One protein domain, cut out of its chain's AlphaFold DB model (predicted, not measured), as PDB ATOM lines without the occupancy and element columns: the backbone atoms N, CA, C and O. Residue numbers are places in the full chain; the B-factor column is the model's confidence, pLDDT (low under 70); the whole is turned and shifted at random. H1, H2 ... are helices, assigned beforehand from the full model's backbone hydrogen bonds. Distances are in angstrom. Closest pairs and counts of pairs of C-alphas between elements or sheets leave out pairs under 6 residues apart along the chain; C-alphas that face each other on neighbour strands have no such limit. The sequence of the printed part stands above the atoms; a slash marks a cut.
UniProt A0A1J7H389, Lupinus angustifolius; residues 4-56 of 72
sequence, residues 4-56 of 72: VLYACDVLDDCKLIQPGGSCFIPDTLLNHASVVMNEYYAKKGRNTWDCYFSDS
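What this domain is: This is residues 4 to 56 of the 72 residues of a protein of Lupinus angustifolius (UniProt A0A1J7H389). One long helix, H2, runs along much of the length of the domain; the shorter H1 packs side by side with the middle of H2, and after H2 the chain folds back so that the short H3 packs on its last part, residues 37 to 44. A long loop, residues 12 to 28, returns from the end of H1 to the beginning of H2. The printed part has 53 residues, with three named helices in the order H1, H2, H3 and no named strand; the class is all helix. It is compact, with a radius of gyration of the C-alphas of 10.7 A, and spans 30 by 20 by 15 A.

Where its parts are: Find C-alpha 4 at (-31.868, 36.283, 26.084), where H1, residues 4 to 11, begins. H2, residues 29 to 44, runs 22.0 A from C-alpha 29 at (-26.013, 32.814, 31.092). H3, residues 48 to 51, ends at (-41.324, 28.158, 25.621).

How they stand to each other: H1 and H2 touch, closest at the C-alphas of Val 4 and Ala 33, 5.3 A apart; they run the same way at a shallow tilt of 27 degrees. H2 touches H3 with residues 37 to 44 alone, closest at the C-alphas of Tyr 41 and Asp 50, 5.3 A. H1 and H3 are apart. In H1 and H2 every O i to N i+4 pair is within hydrogen-bond range; H3 is too short for one.

The domain as a whole: The printed part has no cut. The link H1 to H2 is long, H2 to H3 tight. No printed residue is under 70 in pLDDT.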
ATOM      1  N   VAL A   4     -31.801  35.240  25.054       92.44
ATOM      2  CA  VAL A   4     -31.868  36.283  26.084       92.44
ATOM      3  C   VAL A   4     -32.166  37.630  25.441       92.44
ATOM      4  O   VAL A   4     -33.139  38.270  25.814       92.44
ATOM      5  N   LEU A   5     -31.390  38.025  24.425       91.06
ATOM      6  CA  LEU A   5     -31.597  39.298  23.724       91.06
ATOM      7  C   LEU A   5     -32.972  39.363  23.055       91.06
ATOM      8  O   LEU A   5     -33.650  40.376  23.163       91.06
ATOM      9  N   TYR A   6     -33.403  38.271  22.420       92.25
ATOM     10  CA  TYR A   6     -34.735  38.194  21.820       92.25
ATOM     11  C   TYR A   6     -35.847  38.398  22.858       92.25
ATOM     12  O   TYR A   6     -36.770  39.178  22.636       92.25
ATOM     13  N   ALA A   7     -35.762  37.710  23.999       93.56
ATOM     14  CA  ALA A   7     -36.753  37.849  25.053       93.56
ATOM     15  C   ALA A   7     -36.712  39.253  25.680       93.56
ATOM     16  O   ALA A   7     -37.772  39.841  25.874       93.56
ATOM     17  N   CYS A   8     -35.523  39.829  25.897       93.12
ATOM     18  CA  CYS A   8     -35.358  41.212  26.353       93.12
ATOM     19  C   CYS A   8     -36.056  42.216  25.432       93.12
ATOM     20  O   CYS A   8     -36.823  43.042  25.918       93.12
ATOM     21  N   ASP A   9     -35.832  42.119  24.119       92.44
ATOM     22  CA  ASP A   9     -36.436  43.014  23.122       92.44
ATOM     23  C   ASP A   9     -37.969  42.950  23.153       92.44
ATOM     24  O   ASP A   9     -38.654  43.962  23.036       92.44
ATOM     25  N   VAL A  10     -38.536  41.753  23.337       91.56
ATOM     26  CA  VAL A  10     -39.996  41.571  23.387       91.56
ATOM     27  C   VAL A  10     -40.590  42.011  24.729       91.56
ATOM     28  O   VAL A  10     -41.744  42.454  24.803       91.56
ATOM     29  N   LEU A  11     -39.837  41.845  25.814       90.44
ATOM     30  CA  LEU A  11     -40.259  42.271  27.140       90.44
ATOM     31  C   LEU A  11     -40.155  43.788  27.313       90.44
ATOM     32  O   LEU A  11     -40.963  44.327  28.072       90.44
ATOM     33  N   ASP A  12     -39.235  44.435  26.590       89.06
ATOM     34  CA  ASP A  12     -38.753  45.806  26.822       89.06
ATOM     35  C   ASP A  12     -38.252  46.007  28.271       89.06
ATOM     36  O   ASP A  12     -38.254  47.103  28.829       89.06
ATOM     37  N   ASP A  13     -37.849  44.907  28.918       79.25
ATOM     38  CA  ASP A  13     -37.321  44.892  30.278       79.25
ATOM     39  C   ASP A  13     -36.394  43.693  30.495       79.25
ATOM     40  O   ASP A  13     -36.805  42.534  30.417       79.25
ATOM     41  N   CYS A  14     -35.132  43.988  30.800       89.19
ATOM     42  CA  CYS A  14     -34.147  43.006  31.244       89.19
ATOM     43  C   CYS A  14     -33.408  43.422  32.514       89.19
ATOM     44  O   CYS A  14     -32.359  42.868  32.836       89.19
ATOM     45  N   LYS A  15     -33.964  44.369  33.283       90.62
ATOM     46  CA  LYS A  15     -33.339  44.888  34.512       90.62
ATOM     47  C   LYS A  15     -33.100  43.801  35.555       90.62
ATOM     48  O   LYS A  15     -32.137  43.883  36.308       90.62
ATOM     49  N   LEU A  16     -33.947  42.773  35.566       91.19
ATOM     50  CA  LEU A  16     -33.893  41.633  36.484       91.19
ATOM     51  C   LEU A  16     -32.534  40.915  36.442       91.19
ATOM     52  O   LEU A  16     -32.042  40.488  37.484       91.19
ATOM     53  N   ILE A  17     -31.937  40.812  35.250       94.31
ATOM     54  CA  ILE A  17     -30.692  40.073  34.988       94.31
ATOM     55  C   ILE A  17     -29.481  40.982  34.751       94.31
ATOM     56  O   ILE A  17     -28.396  40.492  34.465       94.31
ATOM     57  N   GLN A  18     -29.649  42.303  34.826       94.25
ATOM     58  CA  GLN A  18     -28.524  43.238  34.764       94.25
ATOM     59  C   GLN A  18     -27.838  43.344  36.133       94.25
ATOM     60  O   GLN A  18     -28.469  43.045  37.148       94.25
ATOM     61  N   PRO A  19     -26.576  43.805  36.206       94.50
ATOM     62  CA  PRO A  19     -25.911  44.055  37.480       94.50
ATOM     63  C   PRO A  19     -26.770  44.910  38.426       94.50
ATOM     64  O   PRO A  19     -27.237  45.987  38.057       94.50
ATOM     65  N   GLY A  20     -26.989  44.414  39.646       92.19
ATOM     66  CA  GLY A  20     -27.884  45.033  40.639       92.19
ATOM     67  C   GLY A  20     -29.360  44.616  40.534       92.19
ATOM     68  O   GLY A  20     -30.156  44.987  41.393       92.19
ATOM     69  N   GLY A  21     -29.722  43.828  39.522       93.25
ATOM     70  CA  GLY A  21     -31.033  43.209  39.367       93.25
ATOM     71  C   GLY A  21     -31.297  42.101  40.389       93.25
ATOM     72  O   GLY A  21     -30.379  41.458  40.905       93.25
ATOM     73  N   SER A  22     -32.577  41.845  40.665       94.50
ATOM     74  CA  SER A  22     -33.024  40.854  41.656       94.50
ATOM     75  C   SER A  22     -32.666  39.407  41.305       94.50
ATOM     76  O   SER A  22     -32.651  38.566  42.206       94.50
ATOM     77  N   CYS A  23     -32.377  39.143  40.028       95.44
ATOM     78  CA  CYS A  23     -32.050  37.846  39.442       95.44
ATOM     79  C   CYS A  23     -30.660  37.824  38.781       95.44
ATOM     80  O   CYS A  23     -30.385  36.950  37.959       95.44
ATOM     81  N   PHE A  24     -29.780  38.778  39.110       95.50
ATOM     82  CA  PHE A  24     -28.430  38.812  38.543       95.50
ATOM     83  C   PHE A  24     -27.556  37.657  39.041       95.50
ATOM     84  O   PHE A  24     -26.769  37.110  38.276       95.50
ATOM     85  N   ILE A  25     -27.687  37.291  40.319       94.62
ATOM     86  CA  ILE A  25     -26.893  36.231  40.947       94.62
ATOM     87  C   ILE A  25     -27.698  34.931  40.978       94.62
ATOM     88  O   ILE A  25     -28.835  34.978  41.433       94.62
ATOM     89  N   PRO A  26     -27.106  33.781  40.604       94.38
ATOM     90  CA  PRO A  26     -25.734  33.627  40.115       94.38
ATOM     91  C   PRO A  26     -25.562  34.183  38.693       94.38
ATOM     92  O   PRO A  26     -26.426  33.994  37.840       94.38
ATOM     93  N   ASP A  27     -24.423  34.844  38.462       94.69
ATOM     94  CA  ASP A  27     -24.069  35.492  37.192       94.69
ATOM     95  C   ASP A  27     -23.659  34.440  36.155       94.69
ATOM     96  O   ASP A  27     -22.482  34.188  35.889       94.69
ATOM     97  N   THR A  28     -24.661  33.724  35.646       94.38
ATOM     98  CA  THR A  28     -24.497  32.750  34.574       94.38
ATOM     99  C   THR A  28     -25.531  32.987  33.487       94.38
ATOM    100  O   THR A  28     -26.688  33.324  33.752       94.38
ATOM    101  N   LEU A  29     -25.129  32.710  32.247       92.25
ATOM    102  CA  LEU A  29     -26.013  32.814  31.092       92.25
ATOM    103  C   LEU A  29     -27.276  31.954  31.250       92.25
ATOM    104  O   LEU A  29     -28.346  32.372  30.822       92.25
ATOM    105  N   LEU A  30     -27.163  30.773  31.870       92.69
ATOM    106  CA  LEU A  30     -28.294  29.868  32.073       92.69
ATOM    107  C   LEU A  30     -29.332  30.471  33.026       92.69
ATOM    108  O   LEU A  30     -30.523  30.436  32.728       92.69
ATOM    109  N   ASN A  31     -28.892  31.044  34.149       93.25
ATOM    110  CA  ASN A  31     -29.786  31.679  35.117       93.25
ATOM    111  C   ASN A  31     -30.470  32.907  34.520       93.25
ATOM    112  O   ASN A  31     -31.686  33.051  34.640       93.25
ATOM    113  N   HIS A  32     -29.711  33.752  33.821       94.44
ATOM    114  CA  HIS A  32     -30.269  34.924  33.152       94.44
ATOM    115  C   HIS A  32     -31.270  34.537  32.062       94.44
ATOM    116  O   HIS A  32     -32.361  35.100  31.997       94.44
ATOM    117  N   ALA A  33     -30.941  33.534  31.241       94.81
ATOM    118  CA  ALA A  33     -31.846  33.017  30.223       94.81
ATOM    119  C   ALA A  33     -33.123  32.443  30.840       94.81
ATOM    120  O   ALA A  33     -34.213  32.797  30.407       94.81
ATOM    121  N   SER A  34     -32.996  31.615  31.877       94.88
ATOM    122  CA  SER A  34     -34.127  30.964  32.536       94.88
ATOM    123  C   SER A  34     -35.157  31.972  33.053       94.88
ATOM    124  O   SER A  34     -36.347  31.800  32.801       94.88
ATOM    125  N   VAL A  35     -34.710  33.051  33.701       94.56
ATOM    126  CA  VAL A  35     -35.603  34.090  34.237       94.56
ATOM    127  C   VAL A  35     -36.287  34.866  33.113       94.56
ATOM    128  O   VAL A  35     -37.511  34.930  33.068       94.56
ATOM    129  N   VAL A  36     -35.525  35.422  32.166       95.19
ATOM    130  CA  VAL A  36     -36.093  36.270  31.101       95.19
ATOM    131  C   VAL A  36     -36.993  35.461  30.162       95.19
ATOM    132  O   VAL A  36     -38.035  35.941  29.719       95.19
ATOM    133  N   MET A  37     -36.641  34.205  29.882       95.00
ATOM    134  CA  MET A  37     -37.479  33.312  29.081       95.00
ATOM    135  C   MET A  37     -38.768  32.925  29.819       95.00
ATOM    136  O   MET A  37     -39.810  32.814  29.173       95.00
ATOM    137  N   ASN A  38     -38.737  32.780  31.151       95.00
ATOM    138  CA  ASN A  38     -39.955  32.582  31.940       95.00
ATOM    139  C   ASN A  38     -40.864  33.818  31.908       95.00
ATOM    140  O   ASN A  38     -42.062  33.684  31.678       95.00
ATOM    141  N   GLU A  39     -40.300  35.017  32.070       94.12
ATOM    142  CA  GLU A  39     -41.057  36.271  31.957       94.12
ATOM    143  C   GLU A  39     -41.717  36.410  30.579       94.12
ATOM    144  O   GLU A  39     -42.899  36.745  30.471       94.12
ATOM    145  N   TYR A  40     -40.987  36.086  29.507       94.75
ATOM    146  CA  TYR A  40     -41.544  36.039  28.155       94.75
ATOM    147  C   TYR A  40     -42.707  35.047  28.064       94.75
ATOM    148  O   TYR A  40     -43.787  35.405  27.593       94.75
ATOM    149  N   TYR A  41     -42.505  33.816  28.540       95.44
ATOM    150  CA  TYR A  41     -43.514  32.759  28.532       95.44
ATOM    151  C   TYR A  41     -44.788  33.186  29.279       95.44
ATOM    152  O   TYR A  41     -45.896  33.045  28.755       95.44
ATOM    153  N   ALA A  42     -44.640  33.802  30.455       94.19
ATOM    154  CA  ALA A  42     -45.744  34.361  31.225       94.19
ATOM    155  C   ALA A  42     -46.467  35.487  30.465       94.19
ATOM    156  O   ALA A  42     -47.695  35.462  30.354       94.19
ATOM    157  N   LYS A  43     -45.721  36.434  29.873       93.81
ATOM    158  CA  LYS A  43     -46.273  37.578  29.121       93.81
ATOM    159  C   LYS A  43     -46.991  37.161  27.832       93.81
ATOM    160  O   LYS A  43     -47.899  37.863  27.392       93.81
ATOM    161  N   LYS A  44     -46.607  36.037  27.215       94.81
ATOM    162  CA  LYS A  44     -47.222  35.512  25.980       94.81
ATOM    163  C   LYS A  44     -48.431  34.602  26.200       94.81
ATOM    164  O   LYS A  44     -49.110  34.262  25.236       94.81
ATOM    165  N   GLY A  45     -48.764  34.295  27.454       94.75
ATOM    166  CA  GLY A  45     -49.959  33.520  27.797       94.75
ATOM    167  C   GLY A  45     -49.687  32.056  28.125       94.75
ATOM    168  O   GLY A  45     -50.633  31.280  28.221       94.75
ATOM    169  N   ARG A  46     -48.422  31.692  28.365       94.50
ATOM    170  CA  ARG A  46     -48.006  30.377  28.865       94.50
ATOM    171  C   ARG A  46     -48.346  29.202  27.943       94.50
ATOM    172  O   ARG A  46     -48.548  28.077  28.409       94.50
ATOM    173  N   ASN A  47     -48.375  29.413  26.632       95.38
ATOM    174  CA  ASN A  47     -48.585  28.308  25.706       95.38
ATOM    175  C   ASN A  47     -47.292  27.524  25.494       95.38
ATOM    176  O   ASN A  47     -46.199  28.081  25.537       95.38
ATOM    177  N   THR A  48     -47.399  26.233  25.191       92.19
ATOM    178  CA  THR A  48     -46.222  25.369  24.996       92.19
ATOM    179  C   THR A  48     -45.257  25.900  23.934       92.19
ATOM    180  O   THR A  48     -44.044  25.802  24.107       92.19
ATOM    181  N   TRP A  49     -45.770  26.537  22.879       93.75
ATOM    182  CA  TRP A  49     -44.955  27.138  21.821       93.75
ATOM    183  C   TRP A  49     -44.200  28.402  22.254       93.75
ATOM    184  O   TRP A  49     -43.153  28.702  21.682       93.75
ATOM    185  N   ASP A  50     -44.661  29.111  23.288       94.62
ATOM    186  CA  ASP A  50     -43.986  30.307  23.812       94.62
ATOM    187  C   ASP A  50     -42.697  29.949  24.578       94.62
ATOM    188  O   ASP A  50     -41.849  30.808  24.800       94.62
ATOM    189  N   CYS A  51     -42.525  28.677  24.963       93.88
ATOM    190  CA  CYS A  51     -41.324  28.158  25.621       93.88
ATOM    191  C   CYS A  51     -40.338  27.497  24.634       93.88
ATOM    192  O   CYS A  51     -39.305  26.988  25.052       93.88
ATOM    193  N   TYR A  52     -40.608  27.501  23.321       93.31
ATOM    194  CA  TYR A  52     -39.796  26.742  22.365       93.31
ATOM    195  C   TYR A  52     -38.330  27.202  22.328       93.31
ATOM    196  O   TYR A  52     -37.432  26.382  22.467       93.31
ATOM    197  N   PHE A  53     -38.063  28.503  22.147       92.12
ATOM    198  CA  PHE A  53     -36.709  29.090  22.159       92.12
ATOM    199  C   PHE A  53     -35.634  28.260  21.423       92.12
ATOM    200  O   PHE A  53     -34.519  28.079  21.914       92.12
ATOM    201  N   SER A  54     -35.954  27.763  20.225       91.88
ATOM    202  CA  SER A  54     -35.085  26.853  19.455       91.88
ATOM    203  C   SER A  54     -34.757  25.546  20.193       91.88
ATOM    204  O   SER A  54     -33.607  25.121  20.203       91.88
ATOM    205  N   ASP A  55     -35.767  24.948  20.823       92.75
ATOM    206  CA  ASP A  55     -35.700  23.710  21.614       92.75
ATOM    207  C   ASP A  55     -34.799  23.787  22.864       92.75
ATOM    208  O   ASP A  55     -34.318  22.784  23.381       92.75
ATOM    209  N   SER A  56     -34.544  25.002  23.362       92.94
ATOM    210  CA  SER A  56     -33.719  25.221  24.564       92.94
ATOM    211  C   SER A  56     -34.528  25.506  25.830       92.94
ATOM    212  O   SER A  56     -33.957  25.559  26.920       92.94
TER     213      SER A  56